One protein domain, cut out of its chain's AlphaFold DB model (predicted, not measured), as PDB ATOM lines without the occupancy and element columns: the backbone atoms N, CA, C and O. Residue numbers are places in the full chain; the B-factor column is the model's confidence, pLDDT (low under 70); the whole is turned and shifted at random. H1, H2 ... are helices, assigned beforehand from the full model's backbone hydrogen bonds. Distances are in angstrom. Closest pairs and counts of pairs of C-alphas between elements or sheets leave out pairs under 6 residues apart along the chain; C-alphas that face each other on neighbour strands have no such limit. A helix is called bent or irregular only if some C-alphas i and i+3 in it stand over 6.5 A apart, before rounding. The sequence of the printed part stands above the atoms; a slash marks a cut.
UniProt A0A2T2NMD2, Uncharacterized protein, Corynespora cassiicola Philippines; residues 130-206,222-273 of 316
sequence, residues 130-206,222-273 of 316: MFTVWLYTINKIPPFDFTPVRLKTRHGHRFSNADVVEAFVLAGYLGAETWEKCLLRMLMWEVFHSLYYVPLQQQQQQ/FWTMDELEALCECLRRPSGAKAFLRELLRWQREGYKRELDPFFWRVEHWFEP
ATOM      1  N   MET A 130      66.926  38.240 -40.858       85.44
ATOM      2  CA  MET A 130      67.601  38.328 -39.555       85.44
ATOM      3  C   MET A 130      66.686  38.933 -38.493       85.44
ATOM      4  O   MET A 130      66.557  38.370 -37.407       85.44
ATOM      5  N   PHE A 131      66.026  40.042 -38.826       87.00
ATOM      6  CA  PHE A 131      65.118  40.745 -37.929       87.00
ATOM      7  C   PHE A 131      63.955  39.861 -37.484       87.00
ATOM      8  O   PHE A 131      63.689  39.723 -36.294       87.00
ATOM      9  N   THR A 132      63.290  39.205 -38.434       82.31
ATOM     10  CA  THR A 132      62.161  38.314 -38.141       82.31
ATOM     11  C   THR A 132      62.600  37.101 -37.327       82.31
ATOM     12  O   THR A 132      61.968  36.800 -36.319       82.31
ATOM     13  N   VAL A 133      63.722  36.451 -37.660       78.69
ATOM     14  CA  VAL A 133      64.270  35.362 -36.830       78.69
ATOM     15  C   VAL A 133      64.539  35.844 -35.400       78.69
ATOM     16  O   VAL A 133      64.153  35.172 -34.443       78.69
ATOM     17  N   TRP A 134      65.140  37.024 -35.231       81.00
ATOM     18  CA  TRP A 134      65.375  37.615 -33.913       81.00
ATOM     19  C   TRP A 134      64.067  37.900 -33.152       81.00
ATOM     20  O   TRP A 134      63.932  37.473 -32.006       81.00
ATOM     21  N   LEU A 135      63.067  38.523 -33.790       78.88
ATOM     22  CA  LEU A 135      61.769  38.842 -33.172       78.88
ATOM     23  C   LEU A 135      61.101  37.616 -32.537       78.88
ATOM     24  O   LEU A 135      60.508  37.695 -31.457       78.88
ATOM     25  N   TYR A 136      61.200  36.465 -33.202       73.88
ATOM     26  CA  TYR A 136      60.578  35.226 -32.738       73.88
ATOM     27  C   TYR A 136      61.445  34.424 -31.759       73.88
ATOM     28  O   TYR A 136      60.914  33.578 -31.028       73.88
ATOM     29  N   THR A 137      62.737  34.742 -31.651       67.69
ATOM     30  CA  THR A 137      63.693  34.057 -30.763       67.69
ATOM     31  C   THR A 137      64.085  34.862 -29.521       67.69
ATOM     32  O   THR A 137      64.592  34.261 -28.578       67.69
ATOM     33  N   ILE A 138      63.757  36.160 -29.441       63.88
ATOM     34  CA  ILE A 138      64.185  37.093 -28.375       63.88
ATOM     35  C   ILE A 138      63.914  36.627 -26.929       63.88
ATOM     36  O   ILE A 138      64.677  36.952 -26.032       63.88
ATOM     37  N   ASN A 139      62.855  35.843 -26.696       52.12
ATOM     38  CA  ASN A 139      62.514  35.301 -25.367       52.12
ATOM     39  C   ASN A 139      62.944  33.835 -25.168       52.12
ATOM     40  O   ASN A 139      62.779  33.291 -24.079       52.12
ATOM     41  N   LYS A 140      63.401  33.163 -26.231       49.94
ATOM     42  CA  LYS A 140      63.901  31.774 -26.190       49.94
ATOM     43  C   LYS A 140      65.407  31.745 -25.931       49.94
ATOM     44  O   LYS A 140      65.936  30.843 -25.297       49.94
ATOM     45  N   ILE A 141      66.072  32.758 -26.456       47.00
ATOM     46  CA  ILE A 141      67.452  33.122 -26.213       47.00
ATOM     47  C   ILE A 141      67.397  33.903 -24.889       47.00
ATOM     48  O   ILE A 141      66.864  35.013 -24.911       47.00
ATOM     49  N   PRO A 142      67.830  33.364 -23.723       44.66
ATOM     50  CA  PRO A 142      68.005  34.205 -22.533       44.66
ATOM     51  C   PRO A 142      68.789  35.454 -22.950       44.66
ATOM     52  O   PRO A 142      69.557  35.348 -23.905       44.66
ATOM     53  N   PRO A 143      68.603  36.631 -22.324       44.78
ATOM     54  CA  PRO A 143      69.420  37.802 -22.628       44.78
ATOM     55  C   PRO A 143      70.867  37.417 -22.325       44.78
ATOM     56  O   PRO A 143      71.301  37.490 -21.184       44.78
ATOM     57  N   PHE A 144      71.558  36.840 -23.307       45.09
ATOM     58  CA  PHE A 144      72.715  36.034 -22.988       45.09
ATOM     59  C   PHE A 144      73.782  37.017 -22.547       45.09
ATOM     60  O   PHE A 144      74.134  37.944 -23.285       45.09
ATOM     61  N   ASP A 145      74.376  36.715 -21.406       41.38
ATOM     62  CA  ASP A 145      75.694  37.216 -21.046       41.38
ATOM     63  C   ASP A 145      76.744  36.862 -22.133       41.38
ATOM     64  O   ASP A 145      77.814  37.459 -22.184       41.38
ATOM     65  N   PHE A 146      76.402  35.957 -23.072       44.50
ATOM     66  CA  PHE A 146      77.179  35.547 -24.247       44.50
ATOM     67  C   PHE A 146      76.311  35.089 -25.456       44.50
ATOM     68  O   PHE A 146      76.127  33.885 -25.627       44.50
ATOM     69  N   THR A 147      75.832  35.950 -26.376       49.84
ATOM     70  CA  THR A 147      75.478  35.460 -27.746       49.84
ATOM     71  C   THR A 147      76.482  35.921 -28.802       49.84
ATOM     72  O   THR A 147      76.240  36.886 -29.523       49.84
ATOM     73  N   PRO A 148      77.614  35.213 -28.929       49.69
ATOM     74  CA  PRO A 148      78.678  35.526 -29.874       49.69
ATOM     75  C   PRO A 148      78.510  34.854 -31.243       49.69
ATOM     76  O   PRO A 148      79.482  34.409 -31.853       49.69
ATOM     77  N   VAL A 149      77.276  34.631 -31.698       60.03
ATOM     78  CA  VAL A 149      77.057  33.753 -32.851       60.03
ATOM     79  C   VAL A 149      76.102  34.396 -33.831       60.03
ATOM     80  O   VAL A 149      74.912  34.533 -33.551       60.03
ATOM     81  N   ARG A 150      76.625  34.713 -35.021       68.44
ATOM     82  CA  ARG A 150      75.788  35.016 -36.182       68.44
ATOM     83  C   ARG A 150      74.737  33.936 -36.329       68.44
ATOM     84  O   ARG A 150      75.075  32.752 -36.439       68.44
ATOM     85  N   LEU A 151      73.478  34.358 -36.347       64.50
ATOM     86  CA  LEU A 151      72.356  33.469 -36.596       64.50
ATOM     87  C   LEU A 151      72.639  32.652 -37.869       64.50
ATOM     88  O   LEU A 151      73.178  33.155 -38.859       64.50
ATOM     89  N   LYS A 152      72.330  31.358 -37.832       63.34
ATOM     90  CA  LYS A 152      72.402  30.519 -39.029       63.34
ATOM     91  C   LYS A 152      71.085  30.638 -39.780       63.34
ATOM     92  O   LYS A 152      70.009  30.689 -39.196       63.34
ATOM     93  N   THR A 153      71.170  30.666 -41.097       60.44
ATOM     94  CA  THR A 153      70.017  30.442 -41.960       60.44
ATOM     95  C   THR A 153      69.565  28.982 -41.856       60.44
ATOM     96  O   THR A 153      70.340  28.111 -41.467       60.44
ATOM     97  N   ARG A 154      68.331  28.698 -42.293       53.91
ATOM     98  CA  ARG A 154      67.769  27.337 -42.407       53.91
ATOM     99  C   ARG A 154      68.681  26.334 -43.135       53.91
ATOM    100  O   ARG A 154      68.622  25.148 -42.860       53.91
ATOM    101  N   HIS A 155      69.539  26.807 -44.038       58.16
ATOM    102  CA  HIS A 155      70.480  25.974 -44.796       58.16
ATOM    103  C   HIS A 155      71.865  25.872 -44.134       58.16
ATOM    104  O   HIS A 155      72.837  25.499 -44.776       58.16
ATOM    105  N   GLY A 156      72.002  26.277 -42.869       63.97
ATOM    106  CA  GLY A 156      73.267  26.233 -42.134       63.97
ATOM    107  C   GLY A 156      74.258  27.350 -42.480       63.97
ATOM    108  O   GLY A 156      75.223  27.536 -41.736       63.97
ATOM    109  N   HIS A 157      74.019  28.141 -43.535       66.88
ATOM    110  CA  HIS A 157      74.851  29.306 -43.857       66.88
ATOM    111  C   HIS A 157      74.703  30.382 -42.785       66.88
ATOM    112  O   HIS A 157      73.583  30.722 -42.407       66.88
ATOM    113  N   ARG A 158      75.816  30.937 -42.318       73.38
ATOM    114  CA  ARG A 158      75.840  32.076 -41.394       73.38
ATOM    115  C   ARG A 158      75.734  33.388 -42.179       73.38
ATOM    116  O   ARG A 158      76.132  33.443 -43.341       73.38
ATOM    117  N   PHE A 159      75.198  34.428 -41.547       80.44
ATOM    118  CA  PHE A 159      75.121  35.767 -42.142       80.44
ATOM    119  C   PHE A 159      76.524  36.364 -42.381       80.44
ATOM    120  O   PHE A 159      77.439  36.174 -41.578       80.44
ATOM    121  N   SER A 160      76.712  37.047 -43.509       86.44
ATOM    122  CA  SER A 160      77.959  37.735 -43.890       86.44
ATOM    123  C   SER A 160      78.090  39.116 -43.229       86.44
ATOM    124  O   SER A 160      77.128  39.592 -42.631       86.44
ATOM    125  N   ASN A 161      79.263  39.766 -43.322       87.12
ATOM    126  CA  ASN A 161      79.471  41.116 -42.760       87.12
ATOM    127  C   ASN A 161      78.478  42.103 -43.388       87.12
ATOM    128  O   ASN A 161      77.799  42.833 -42.672       87.12
ATOM    129  N   ALA A 162      78.296  42.022 -44.709       87.44
ATOM    130  CA  ALA A 162      77.311  42.812 -45.441       87.44
ATOM    131  C   ALA A 162      75.877  42.612 -44.914       87.44
ATOM    132  O   ALA A 162      75.147  43.582 -44.738       87.44
ATOM    133  N   ASP A 163      75.482  41.375 -44.587       87.38
ATOM    134  CA  ASP A 163      74.153  41.111 -44.014       87.38
ATOM    135  C   ASP A 163      73.985  41.772 -42.630       87.38
ATOM    136  O   ASP A 163      72.903  42.254 -42.300       87.38
ATOM    137  N   VAL A 164      75.055  41.815 -41.827       88.69
ATOM    138  CA  VAL A 164      75.067  42.485 -40.515       88.69
ATOM    139  C   VAL A 164      74.993  44.006 -40.665       88.69
ATOM    140  O   VAL A 164      74.244  44.644 -39.927       88.69
ATOM    141  N   VAL A 165      75.712  44.588 -41.630       90.12
ATOM    142  CA  VAL A 165      75.635  46.026 -41.943       90.12
ATOM    143  C   VAL A 165      74.203  46.409 -42.318       90.12
ATOM    144  O   VAL A 165      73.623  47.322 -41.734       90.12
ATOM    145  N   GLU A 166      73.589  45.652 -43.225       90.62
ATOM    146  CA  GLU A 166      72.194  45.841 -43.631       90.62
ATOM    147  C   GLU A 166      71.217  45.685 -42.454       90.62
ATOM    148  O   GLU A 166      70.215  46.398 -42.369       90.62
ATOM    149  N   ALA A 167      71.507  44.782 -41.512       91.31
ATOM    150  CA  ALA A 167      70.717  44.621 -40.297       91.31
ATOM    151  C   ALA A 167      70.801  45.852 -39.377       91.31
ATOM    152  O   ALA A 167      69.775  46.289 -38.860       91.31
ATOM    153  N   PHE A 168      71.985  46.449 -39.215       90.94
ATOM    154  CA  PHE A 168      72.155  47.701 -38.471       90.94
ATOM    155  C   PHE A 168      71.389  48.863 -39.111       90.94
ATOM    156  O   PHE A 168      70.691  49.606 -38.416       90.94
ATOM    157  N   VAL A 169      71.466  48.988 -40.440       90.25
ATOM    158  CA  VAL A 169      70.702  49.991 -41.192       90.25
ATOM    159  C   VAL A 169      69.205  49.789 -40.953       90.25
ATOM    160  O   VAL A 169      68.522  50.723 -40.524       90.25
ATOM    161  N   LEU A 170      68.701  48.563 -41.136       91.62
ATOM    162  CA  LEU A 170      67.295  48.234 -40.898       91.62
ATOM    163  C   LEU A 170      66.869  48.554 -39.456       91.62
ATOM    164  O   LEU A 170      65.807  49.144 -39.258       91.62
ATOM    165  N   ALA A 171      67.694  48.242 -38.451       91.00
ATOM    166  CA  ALA A 171      67.392  48.548 -37.053       91.00
ATOM    167  C   ALA A 171      67.182  50.056 -36.830       91.00
ATOM    168  O   ALA A 171      66.199  50.460 -36.202       91.00
ATOM    169  N   GLY A 172      68.044  50.894 -37.415       88.56
ATOM    170  CA  GLY A 172      67.937  52.353 -37.337       88.56
ATOM    171  C   GLY A 172      66.690  52.930 -38.024       88.56
ATOM    172  O   GLY A 172      66.104  53.904 -37.523       88.56
ATOM    173  N   TYR A 173      66.251  52.327 -39.138       88.38
ATOM    174  CA  TYR A 173      64.990  52.681 -39.804       88.38
ATOM    175  C   TYR A 173      63.789  52.333 -38.929       88.38
ATOM    176  O   TYR A 173      62.971  53.205 -38.638       88.38
ATOM    177  N   LEU A 174      63.736  51.094 -38.439       90.12
ATOM    178  CA  LEU A 174      62.640  50.589 -37.611       90.12
ATOM    179  C   LEU A 174      62.573  51.241 -36.219       90.12
ATOM    180  O   LEU A 174      61.542  51.151 -35.549       90.12
ATOM    181  N   GLY A 175      63.654  51.896 -35.778       87.75
ATOM    182  CA  GLY A 175      63.806  52.316 -34.383       87.75
ATOM    183  C   GLY A 175      63.899  51.113 -33.443       87.75
ATOM    184  O   GLY A 175      63.445  51.178 -32.307       87.75
ATOM    185  N   ALA A 176      64.431  49.993 -33.935       88.31
ATOM    186  CA  ALA A 176      64.473  48.724 -33.226       88.31
ATOM    187  C   ALA A 176      65.669  48.662 -32.263       88.31
ATOM    188  O   ALA A 176      66.575  47.846 -32.426       88.31
ATOM    189  N   GLU A 177      65.675  49.520 -31.243       84.06
ATOM    190  CA  GLU A 177      66.814  49.700 -30.328       84.06
ATOM    191  C   GLU A 177      67.231  48.406 -29.621       84.06
ATOM    192  O   GLU A 177      68.416  48.126 -29.455       84.06
ATOM    193  N   THR A 178      66.267  47.570 -29.218       81.19
ATOM    194  CA  THR A 178      66.584  46.280 -28.581       81.19
ATOM    195  C   THR A 178      67.305  45.342 -29.550       81.19
ATOM    196  O   THR A 178      68.215  44.621 -29.145       81.19
ATOM    197  N   TRP A 179      66.934  45.368 -30.830       85.50
ATOM    198  CA  TRP A 179      67.598  44.567 -31.851       85.50
ATOM    199  C   TRP A 179      68.986  45.112 -32.174       85.50
ATOM    200  O   TRP A 179      69.942  44.343 -32.242       85.50
ATOM    201  N   GLU A 180      69.119  46.434 -32.287       86.44
ATOM    202  CA  GLU A 180      70.410  47.093 -32.481       86.44
ATOM    203  C   GLU A 180      71.395  46.738 -31.361       86.44
ATOM    204  O   GLU A 180      72.534  46.367 -31.637       86.44
ATOM    205  N   LYS A 181      70.948  46.749 -30.101       78.38
ATOM    206  CA  LYS A 181      71.754  46.311 -28.947       78.38
ATOM    207  C   LYS A 181      72.229  44.861 -29.097       78.38
ATOM    208  O   LYS A 181      73.367  44.546 -28.745       78.38
ATOM    209  N   CYS A 182      71.392  43.970 -29.634       78.94
ATOM    210  CA  CYS A 182      71.790  42.592 -29.935       78.94
ATOM    211  C   CYS A 182      72.832  42.514 -31.061       78.94
ATOM    212  O   CYS A 182      73.789  41.748 -30.946       78.94
ATOM    213  N   LEU A 183      72.678  43.304 -32.126       85.25
ATOM    214  CA  LEU A 183      73.652  43.371 -33.220       85.25
ATOM    215  C   LEU A 183      74.995  43.930 -32.735       85.25
ATOM    216  O   LEU A 183      76.043  43.380 -33.068       85.25
ATOM    217  N   LEU A 184      74.970  44.961 -31.887       83.56
ATOM    218  CA  LEU A 184      76.163  45.552 -31.283       83.56
ATOM    219  C   LEU A 184      76.920  44.545 -30.413       83.56
ATOM    220  O   LEU A 184      78.132  44.419 -30.543       83.56
ATOM    221  N   ARG A 185      76.214  43.758 -29.590       77.31
ATOM    222  CA  ARG A 185      76.817  42.663 -28.801       77.31
ATOM    223  C   ARG A 185      77.600  41.685 -29.666       77.31
ATOM    224  O   ARG A 185      78.720  41.312 -29.322       77.31
ATOM    225  N   MET A 186      76.999  41.271 -30.776       81.38
ATOM    226  CA  MET A 186      77.625  40.364 -31.731       81.38
ATOM    227  C   MET A 186      78.853  41.013 -32.382       81.38
ATOM    228  O   MET A 186      79.912  40.394 -32.408       81.38
ATOM    229  N   LEU A 187      78.737  42.264 -32.840       84.31
ATOM    230  CA  LEU A 187      79.840  43.010 -33.447       84.31
ATOM    231  C   LEU A 187      81.025  43.165 -32.486       84.31
ATOM    232  O   LEU A 187      82.146  42.818 -32.841       84.31
ATOM    233  N   MET A 188      80.776  43.626 -31.258       78.81
ATOM    234  CA  MET A 188      81.807  43.797 -30.230       78.81
ATOM    235  C   MET A 188      82.548  42.488 -29.955       78.81
ATOM    236  O   MET A 188      83.772  42.477 -29.843       78.81
ATOM    237  N   TRP A 189      81.813  41.375 -29.870       76.75
ATOM    238  CA  TRP A 189      82.422  40.064 -29.693       76.75
ATOM    239  C   TRP A 189      83.345  39.691 -30.858       76.75
ATOM    240  O   TRP A 189      84.467  39.236 -30.628       76.75
ATOM    241  N   GLU A 190      82.876  39.868 -32.094       80.69
ATOM    242  CA  GLU A 190      83.630  39.526 -33.303       80.69
ATOM    243  C   GLU A 190      84.874  40.405 -33.464       80.69
ATOM    244  O   GLU A 190      85.957  39.885 -33.737       80.69
ATOM    245  N   VAL A 191      84.755  41.713 -33.220       79.75
ATOM    246  CA  VAL A 191      85.881  42.659 -33.227       79.75
ATOM    247  C   VAL A 191      86.907  42.279 -32.163       79.75
ATOM    248  O   VAL A 191      88.091  42.158 -32.470       79.75
ATOM    249  N   PHE A 192      86.472  42.004 -30.933       75.62
ATOM    250  CA  PHE A 192      87.380  41.592 -29.864       75.62
ATOM    251  C   PHE A 192      88.137  40.308 -30.204       75.62
ATOM    252  O   PHE A 192      89.354  40.229 -30.036       75.62
ATOM    253  N   HIS A 193      87.440  39.302 -30.735       71.25
ATOM    254  CA  HIS A 193      88.087  38.057 -31.144       71.25
ATOM    255  C   HIS A 193      89.099  38.280 -32.267       71.25
ATOM    256  O   HIS A 193      90.178  37.682 -32.241       71.25
ATOM    257  N   SER A 194      88.766  39.163 -33.209       72.25
ATOM    258  CA  SER A 194      89.631  39.536 -34.330       72.25
ATOM    259  C   SER A 194      90.905  40.240 -33.861       72.25
ATOM    260  O   SER A 194      91.996  39.875 -34.289       72.25
ATOM    261  N   LEU A 195      90.775  41.214 -32.955       69.25
ATOM    262  CA  LEU A 195      91.883  42.061 -32.511       69.25
ATOM    263  C   LEU A 195      92.779  41.388 -31.463       69.25
ATOM    264  O   LEU A 195      93.991  41.601 -31.477       69.25
ATOM    265  N   TYR A 196      92.211  40.573 -30.570       65.06
ATOM    266  CA  TYR A 196      92.934  40.047 -29.406       65.06
ATOM    267  C   TYR A 196      93.212  38.552 -29.482       65.06
ATOM    268  O   TYR A 196      94.305  38.113 -29.138       65.06
ATOM    269  N   TYR A 197      92.248  37.744 -29.925       61.94
ATOM    270  CA  TYR A 197      92.328  36.295 -29.720       61.94
ATOM    271  C   TYR A 197      93.129  35.567 -30.807       61.94
ATOM    272  O   TYR A 197      93.855  34.614 -30.516       61.94
ATOM    273  N   VAL A 198      93.043  36.017 -32.061       56.81
ATOM    274  CA  VAL A 198      93.754  35.379 -33.185       56.81
ATOM    275  C   VAL A 198      95.266  35.627 -33.186       56.81
ATOM    276  O   VAL A 198      96.005  34.656 -33.383       56.81
ATOM    277  N   PRO A 199      95.774  36.836 -32.877       52.81
ATOM    278  CA  PRO A 199      97.214  37.041 -32.721       52.81
ATOM    279  C   PRO A 199      97.802  36.200 -31.575       52.81
ATOM    280  O   PRO A 199      98.890  35.641 -31.710       52.81
ATOM    281  N   LEU A 200      97.050  36.035 -30.479       49.78
ATOM    282  CA  LEU A 200      97.438  35.214 -29.326       49.78
ATOM    283  C   LEU A 200      97.470  33.716 -29.649       49.78
ATOM    284  O   LEU A 200      98.376  33.030 -29.190       49.78
ATOM    285  N   GLN A 201      96.547  33.193 -30.466       50.03
ATOM    286  CA  GLN A 201      96.603  31.796 -30.917       50.03
ATOM    287  C   GLN A 201      97.731  31.532 -31.917       50.03
ATOM    288  O   GLN A 201      98.324  30.458 -31.857       50.03
ATOM    289  N   GLN A 202      98.068  32.479 -32.798       51.47
ATOM    290  CA  GLN A 202      99.250  32.345 -33.657       51.47
ATOM    291  C   GLN A 202     100.554  32.412 -32.843       51.47
ATOM    292  O   GLN A 202     101.454  31.606 -33.079       51.47
ATOM    293  N   GLN A 203     100.630  33.271 -31.817       46.97
ATOM    294  CA  GLN A 203     101.747  33.271 -30.861       46.97
ATOM    295  C   GLN A 203     101.788  32.005 -29.981       46.97
ATOM    296  O   GLN A 203     102.865  31.462 -29.743       46.97
ATOM    297  N   GLN A 204     100.648  31.472 -29.530       47.12
ATOM    298  CA  GLN A 204     100.593  30.257 -28.700       47.12
ATOM    299  C   GLN A 204     100.774  28.960 -29.504       47.12
ATOM    300  O   GLN A 204     101.346  27.998 -28.988       47.12
ATOM    301  N   GLN A 205     100.376  28.916 -30.781       51.44
ATOM    302  CA  GLN A 205     100.745  27.820 -31.686       51.44
ATOM    303  C   GLN A 205     102.260  27.772 -31.921       51.44
ATOM    304  O   GLN A 205     102.805  26.677 -32.056       51.44
ATOM    305  N   GLN A 206     102.956  28.914 -31.863       48.84
ATOM    306  CA  GLN A 206     104.421  28.948 -31.817       48.84
ATOM    307  C   GLN A 206     104.997  28.510 -30.450       48.84
ATOM    308  O   GLN A 206     106.118  28.006 -30.409       48.84
ATOM    309  N   PHE A 222      86.055  37.878 -39.562       75.88
ATOM    310  CA  PHE A 222      86.913  38.967 -39.139       75.88
ATOM    311  C   PHE A 222      86.337  40.251 -39.711       75.88
ATOM    312  O   PHE A 222      85.851  40.253 -40.844       75.88
ATOM    313  N   TRP A 223      86.357  41.304 -38.906       84.44
ATOM    314  CA  TRP A 223      86.063  42.652 -39.368       84.44
ATOM    315  C   TRP A 223      87.380  43.336 -39.693       84.44
ATOM    316  O   TRP A 223      88.274  43.381 -38.842       84.44
ATOM    317  N   THR A 224      87.514  43.848 -40.911       86.38
ATOM    318  CA  THR A 224      88.607  44.770 -41.228       86.38
ATOM    319  C   THR A 224      88.285  46.161 -40.686       86.38
ATOM    320  O   THR A 224      87.127  46.488 -40.415       86.38
ATOM    321  N   MET A 225      89.307  47.004 -40.527       85.94
ATOM    322  CA  MET A 225      89.082  48.393 -40.118       85.94
ATOM    323  C   MET A 225      88.246  49.149 -41.156       85.94
ATOM    324  O   MET A 225      87.293  49.816 -40.772       85.94
ATOM    325  N   ASP A 226      88.509  48.945 -42.448       89.00
ATOM    326  CA  ASP A 226      87.738  49.553 -43.541       89.00
ATOM    327  C   ASP A 226      86.249  49.163 -43.491       89.00
ATOM    328  O   ASP A 226      85.370  49.993 -43.724       89.00
ATOM    329  N   GLU A 227      85.933  47.908 -43.146       89.38
ATOM    330  CA  GLU A 227      84.545  47.458 -42.976       89.38
ATOM    331  C   GLU A 227      83.863  48.130 -41.776       89.38
ATOM    332  O   GLU A 227      82.672  48.446 -41.837       89.38
ATOM    333  N   LEU A 228      84.600  48.356 -40.684       90.88
ATOM    334  CA  LEU A 228      84.096  49.042 -39.491       90.88
ATOM    335  C   LEU A 228      83.894  50.541 -39.742       90.88
ATOM    336  O   LEU A 228      82.890  51.099 -39.295       90.88
ATOM    337  N   GLU A 229      84.794  51.180 -40.492       90.94
ATOM    338  CA  GLU A 229      84.641  52.560 -40.964       90.94
ATOM    339  C   GLU A 229      83.413  52.693 -41.864       90.94
ATOM    340  O   GLU A 229      82.540  53.523 -41.601       90.94
ATOM    341  N   ALA A 230      83.275  51.814 -42.859       90.06
ATOM    342  CA  ALA A 230      82.116  51.801 -43.744       90.06
ATOM    343  C   ALA A 230      80.802  51.590 -42.972       90.06
ATOM    344  O   ALA A 230      79.808  52.269 -43.237       90.06
ATOM    345  N   LEU A 231      80.783  50.687 -41.984       90.69
ATOM    346  CA  LEU A 231      79.624  50.505 -41.108       90.69
ATOM    347  C   LEU A 231      79.312  51.782 -40.310       90.69
ATOM    348  O   LEU A 231      78.149  52.179 -40.227       90.69
ATOM    349  N   CYS A 232      80.328  52.442 -39.750       91.62
ATOM    350  CA  CYS A 232      80.168  53.686 -38.998       91.62
ATOM    351  C   CYS A 232      79.540  54.805 -39.851       91.62
ATOM    352  O   CYS A 232      78.655  55.524 -39.374       91.62
ATOM    353  N   GLU A 233      79.942  54.915 -41.119       90.62
ATOM    354  CA  GLU A 233      79.389  55.888 -42.068       90.62
ATOM    355  C   GLU A 233      77.963  55.533 -42.522       90.62
ATOM    356  O   GLU A 233      77.096  56.406 -42.634       90.62
ATOM    357  N   CYS A 234      77.669  54.242 -42.704       87.94
ATOM    358  CA  CYS A 234      76.325  53.758 -43.041       87.94
ATOM    359  C   CYS A 234      75.296  54.037 -41.935       87.94
ATOM    360  O   CYS A 234      74.116  54.286 -42.218       87.94
ATOM    361  N   LEU A 235      75.721  54.033 -40.670       85.25
ATOM    362  CA  LEU A 235      74.885  54.395 -39.530       85.25
ATOM    363  C   LEU A 235      74.628  55.907 -39.523       85.25
ATOM    364  O   LEU A 235      75.297  56.673 -38.841       85.25
ATOM    365  N   ARG A 236      73.643  56.390 -40.285       76.38
ATOM    366  CA  ARG A 236      73.384  57.842 -40.408       76.38
ATOM    367  C   ARG A 236      72.982  58.508 -39.089       76.38
ATOM    368  O   ARG A 236      73.382  59.640 -38.830       76.38
ATOM    369  N   ARG A 237      72.206  57.816 -38.251       74.62
ATOM    370  CA  ARG A 237      71.662  58.358 -36.995       74.62
ATOM    371  C   ARG A 237      72.628  58.148 -35.822       74.62
ATOM    372  O   ARG A 237      73.342  57.147 -35.816       74.62
ATOM    373  N   PRO A 238      72.638  59.048 -34.821       77.31
ATOM    374  CA  PRO A 238      73.267  58.765 -33.537       77.31
ATOM    375  C   PRO A 238      72.660  57.495 -32.936       77.31
ATOM    376  O   PRO A 238      71.438  57.375 -32.836       77.31
ATOM    377  N   SER A 239      73.511  56.540 -32.584       79.75
ATOM    378  CA  SER A 239      73.108  55.287 -31.958       79.75
ATOM    379  C   SER A 239      74.259  54.718 -31.135       79.75
ATOM    380  O   SER A 239      75.414  55.110 -31.329       79.75
ATOM    381  N   GLY A 240      73.963  53.776 -30.237       76.44
ATOM    382  CA  GLY A 240      74.991  53.098 -29.450       76.44
ATOM    383  C   GLY A 240      76.028  52.391 -30.329       76.44
ATOM    384  O   GLY A 240      77.216  52.425 -30.019       76.44
ATOM    385  N   ALA A 241      75.610  51.823 -31.467       81.56
ATOM    386  CA  ALA A 241      76.532  51.188 -32.404       81.56
ATOM    387  C   ALA A 241      77.458  52.201 -33.087       81.56
ATOM    388  O   ALA A 241      78.660  51.958 -33.192       81.56
ATOM    389  N   LYS A 242      76.929  53.360 -33.500       84.19
ATOM    390  CA  LYS A 242      77.746  54.422 -34.099       84.19
ATOM    391  C   LYS A 242      78.736  55.010 -33.094       84.19
ATOM    392  O   LYS A 242      79.883  55.256 -33.450       84.19
ATOM    393  N   ALA A 243      78.299  55.234 -31.854       81.38
ATOM    394  CA  ALA A 243      79.160  55.729 -30.782       81.38
ATOM    395  C   ALA A 243      80.308  54.747 -30.499       81.38
ATOM    396  O   ALA A 243      81.467  55.147 -30.535       81.38
ATOM    397  N   PHE A 244      79.991  53.456 -30.335       83.12
ATOM    398  CA  PHE A 244      80.994  52.401 -30.176       83.12
ATOM    399  C   PHE A 244      82.016  52.394 -31.315       83.12
ATOM    400  O   PHE A 244      83.217  52.376 -31.067       83.12
ATOM    401  N   LEU A 245      81.551  52.425 -32.567       85.44
ATOM    402  CA  LEU A 245      82.435  52.389 -33.730       85.44
ATOM    403  C   LEU A 245      83.348  53.614 -33.801       85.44
ATOM    404  O   LEU A 245      84.525  53.465 -34.102       85.44
ATOM    405  N   ARG A 246      82.845  54.812 -33.487       85.25
ATOM    406  CA  ARG A 246      83.674  56.026 -33.450       85.25
ATOM    407  C   ARG A 246      84.807  55.920 -32.436       85.25
ATOM    408  O   ARG A 246      85.941  56.234 -32.788       85.25
ATOM    409  N   GLU A 247      84.508  55.444 -31.229       82.12
ATOM    410  CA  GLU A 247      85.530  55.241 -30.197       82.12
ATOM    411  C   GLU A 247      86.509  54.134 -30.588       82.12
ATOM    412  O   GLU A 247      87.714  54.357 -30.561       82.12
ATOM    413  N   LEU A 248      86.015  52.994 -31.081       82.62
ATOM    414  CA  LEU A 248      86.843  51.905 -31.608       82.62
ATOM    415  C   LEU A 248      87.839  52.397 -32.671       82.62
ATOM    416  O   LEU A 248      89.030  52.088 -32.604       82.62
ATOM    417  N   LEU A 249      87.364  53.183 -33.638       86.50
ATOM    418  CA  LEU A 249      88.188  53.748 -34.707       86.50
ATOM    419  C   LEU A 249      89.181  54.791 -34.179       86.50
ATOM    420  O   LEU A 249      90.329  54.835 -34.624       86.50
ATOM    421  N   ARG A 250      88.771  55.628 -33.219       84.69
ATOM    422  CA  ARG A 250      89.659  56.588 -32.550       84.69
ATOM    423  C   ARG A 250      90.775  55.868 -31.792       84.69
ATOM    424  O   ARG A 250      91.943  56.122 -32.073       84.69
ATOM    425  N   TRP A 251      90.430  54.923 -30.923       79.69
ATOM    426  CA  TRP A 251      91.380  54.132 -30.143       79.69
ATOM    427  C   TRP A 251      92.373  53.374 -31.011       79.69
ATOM    428  O   TRP A 251      93.561  53.332 -30.693       79.69
ATOM    429  N   GLN A 252      91.911  52.813 -32.131       82.06
ATOM    430  CA  GLN A 252      92.796  52.140 -33.071       82.06
ATOM    431  C   GLN A 252      93.807  53.109 -33.701       82.06
ATOM    432  O   GLN A 252      94.981  52.757 -33.817       82.06
ATOM    433  N   ARG A 253      93.383  54.324 -34.078       84.44
ATOM    434  CA  ARG A 253      94.278  55.359 -34.633       84.44
ATOM    435  C   ARG A 253      95.291  55.871 -33.611       84.44
ATOM    436  O   ARG A 253      96.429  56.141 -33.973       84.44
ATOM    437  N   GLU A 254      94.889  55.982 -32.350       82.06
ATOM    438  CA  GLU A 254      95.728  56.489 -31.258       82.06
ATOM    439  C   GLU A 254      96.591  55.400 -30.590       82.06
ATOM    440  O   GLU A 254      97.487  55.702 -29.806       82.06
ATOM    441  N   GLY A 255      96.364  54.122 -30.915       78.44
ATOM    442  CA  GLY A 255      97.143  52.997 -30.393       78.44
ATOM    443  C   GLY A 255      96.729  52.516 -28.995       78.44
ATOM    444  O   GLY A 255      97.466  51.741 -28.376       78.44
ATOM    445  N   TYR A 256      95.549  52.905 -28.500       66.69
ATOM    446  CA  TYR A 256      95.034  52.533 -27.175       66.69
ATOM    447  C   TYR A 256      94.486  51.097 -27.134       66.69
ATOM    448  O   TYR A 256      93.292  50.843 -27.004       66.69
ATOM    449  N   LYS A 257      95.387  50.108 -27.178       59.28
ATOM    450  CA  LYS A 257      95.029  48.674 -27.137       59.28
ATOM    451  C   LYS A 257      94.389  48.200 -25.825       59.28
ATOM    452  O   LYS A 257      93.821  47.112 -25.818       59.28
ATOM    453  N   ARG A 258      94.513  48.947 -24.721       54.78
ATOM    454  CA  ARG A 258      93.943  48.570 -23.409       54.78
ATOM    455  C   ARG A 258      92.512  49.070 -23.193       54.78
ATOM    456  O   ARG A 258      91.757  48.383 -22.523       54.78
ATOM    457  N   GLU A 259      92.137  50.199 -23.789       55.09
ATOM    458  CA  GLU A 259      90.773  50.764 -23.694       55.09
ATOM    459  C   GLU A 259      89.763  50.004 -24.570       55.09
ATOM    460  O   GLU A 259      88.555  50.059 -24.377       55.09
ATOM    461  N   LEU A 260      90.281  49.198 -25.491       53.94
ATOM    462  CA  LEU A 260      89.547  48.335 -26.405       53.94
ATOM    463  C   LEU A 260      89.037  47.023 -25.775       53.94
ATOM    464  O   LEU A 260      88.555  46.148 -26.501       53.94
ATOM    465  N   ASP A 261      89.129  46.857 -24.449       57.06
ATOM    466  CA  ASP A 261      88.456  45.756 -23.762       57.06
ATOM    467  C   ASP A 261      86.930  45.999 -23.793       57.06
ATOM    468  O   ASP A 261      86.421  46.916 -23.141       57.06
ATOM    469  N   PRO A 262      86.145  45.168 -24.504       53.12
ATOM    470  CA  PRO A 262      84.705  45.321 -24.582       53.12
ATOM    471  C   PRO A 262      84.047  45.133 -23.220       53.12
ATOM    472  O   PRO A 262      82.891  45.503 -23.073       53.12
ATOM    473  N   PHE A 263      84.695  44.494 -22.241       54.31
ATOM    474  CA  PHE A 263      84.215  44.463 -20.861       54.31
ATOM    475  C   PHE A 263      84.356  45.833 -20.185       54.31
ATOM    476  O   PHE A 263      83.389  46.259 -19.564       54.31
ATOM    477  N   PHE A 264      85.461  46.560 -20.379       51.25
ATOM    478  CA  PHE A 264      85.618  47.933 -19.873       51.25
ATOM    479  C   PHE A 264      84.635  48.902 -20.532       51.25
ATOM    480  O   PHE A 264      83.878  49.567 -19.830       51.25
ATOM    481  N   TRP A 265      84.523  48.886 -21.866       52.47
ATOM    482  CA  TRP A 265      83.536  49.729 -22.553       52.47
ATOM    483  C   TRP A 265      82.095  49.373 -22.156       52.47
ATOM    484  O   TRP A 265      81.251  50.255 -22.019       52.47
ATOM    485  N   ARG A 266      81.798  48.085 -21.907       56.16
ATOM    486  CA  ARG A 266      80.502  47.661 -21.348       56.16
ATOM    487  C   ARG A 266      80.254  48.255 -19.967       56.16
ATOM    488  O   ARG A 266      79.127  48.650 -19.702       56.16
ATOM    489  N   VAL A 267      81.255  48.274 -19.091       48.72
ATOM    490  CA  VAL A 267      81.126  48.793 -17.724       48.72
ATOM    491  C   VAL A 267      80.891  50.304 -17.733       48.72
ATOM    492  O   VAL A 267      79.917  50.755 -17.138       48.72
ATOM    493  N   GLU A 268      81.698  51.058 -18.476       46.50
ATOM    494  CA  GLU A 268      81.603  52.523 -18.548       46.50
ATOM    495  C   GLU A 268      80.375  52.978 -19.356       46.50
ATOM    496  O   GLU A 268      79.506  53.688 -18.875       46.50
ATOM    497  N   HIS A 269      80.184  52.500 -20.583       49.00
ATOM    498  CA  HIS A 269      79.235  53.150 -21.497       49.00
ATOM    499  C   HIS A 269      77.831  52.530 -21.480       49.00
ATOM    500  O   HIS A 269      76.882  53.085 -22.041       49.00
ATOM    501  N   TRP A 270      77.671  51.371 -20.838       50.44
ATOM    502  CA  TRP A 270      76.381  50.686 -20.728       50.44
ATOM    503  C   TRP A 270      75.743  50.799 -19.351       50.44
ATOM    504  O   TRP A 270      74.524  50.669 -19.259       50.44
ATOM    505  N   PHE A 271      76.515  51.054 -18.295       42.97
ATOM    506  CA  PHE A 271      75.990  51.085 -16.928       42.97
ATOM    507  C   PHE A 271      76.148  52.440 -16.225       42.97
ATOM    508  O   PHE A 271      75.476  52.651 -15.218       42.97
ATOM    509  N   GLU A 272      76.934  53.383 -16.756       36.53
ATOM    510  CA  GLU A 272      77.226  54.646 -16.059       36.53
ATOM    511  C   GLU A 272      76.081  55.686 -16.046       36.53
ATOM    512  O   GLU A 272      76.048  56.488 -15.118       36.53
ATOM    513  N   PRO A 273      75.024  55.625 -16.891       40.34
ATOM    514  CA  PRO A 273      73.797  56.361 -16.613       40.34
ATOM    515  C   PRO A 273      72.644  55.390 -16.340       40.34
ATOM    516  O   PRO A 273      71.646  55.358 -17.062       40.34
TER     517      PRO A 273
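Overview. This is residues 130 to 206 and 222 to 273 of the 316 residues of an uncharacterized protein of Corynespora cassiicola Philippines (UniProt A0A2T2NMD2). Two helical hairpins, H2 with H3a and H4 with H5, sit together as an up-and-down bundle of four, and the bent helix H3 runs on past it, so that residues 199 to 206 stick out. H1 lies outside the bundle beside H2 and H3a, and H6 lies outside it beside H3a and H5. The printed part has 129 residues, with six named helices in the order H1 to H6 and no named strand, and is all helix. It is compact, with a radius of gyration of the C-alphas of 15.1 A and spans of 42 by 35 by 27 A.

Along the chain. H3, residues 177 to 206, was assigned as one helix by its hydrogen bonds but is bent: C-alphas 195 and 198 are 7.0 A apart. Its arms are H3a, residues 177 to 195, 26.3 A long from C-alpha 177 at (66.814, 49.700, -30.328), and H3b, residues 198 to 206. H2 is residues 161 to 174, 20.0 A, and H5 residues 240 to 254, 21.1 A. H1 is residues 130 to 137, H4 residues 225 to 234, and H6 residues 262 to 271, ending at (75.990, 51.085, -16.928).

Arrangement. H3a touches H2 opposite ways at 25 degrees, a shallow tilt, with C-alphas 180 and 171 closest at 5.7 A. H3a touches H5 the same way at a shallow 23 degrees, closest at C-alphas 184 and 241, 5.8 A. H4 and H5 touch, closest at C-alphas 232 and 242, 5.5 A. H3a and H6 only just touch, with 3 pairs of C-alphas within 8 A, closest 188 and 262, 6.5 A. H1 is close to H2 but not clearly touching, C-alphas 130 and 167 being 7.1 A apart. Each O i to N i+4 pair is within hydrogen-bond range in H1, H2, H3a, H3b, H4 and H5; in H6, 5 of 6 are.

Size, cuts and confidence. Residues 207 to 221 are not printed, and C-alphas 206 and 222 are 21.5 A apart across the cut. The link from H1 to H2 is long, 23 residues. pLDDT is under 70 in residues 137 to 157, 195 to 206 and 256 to 273.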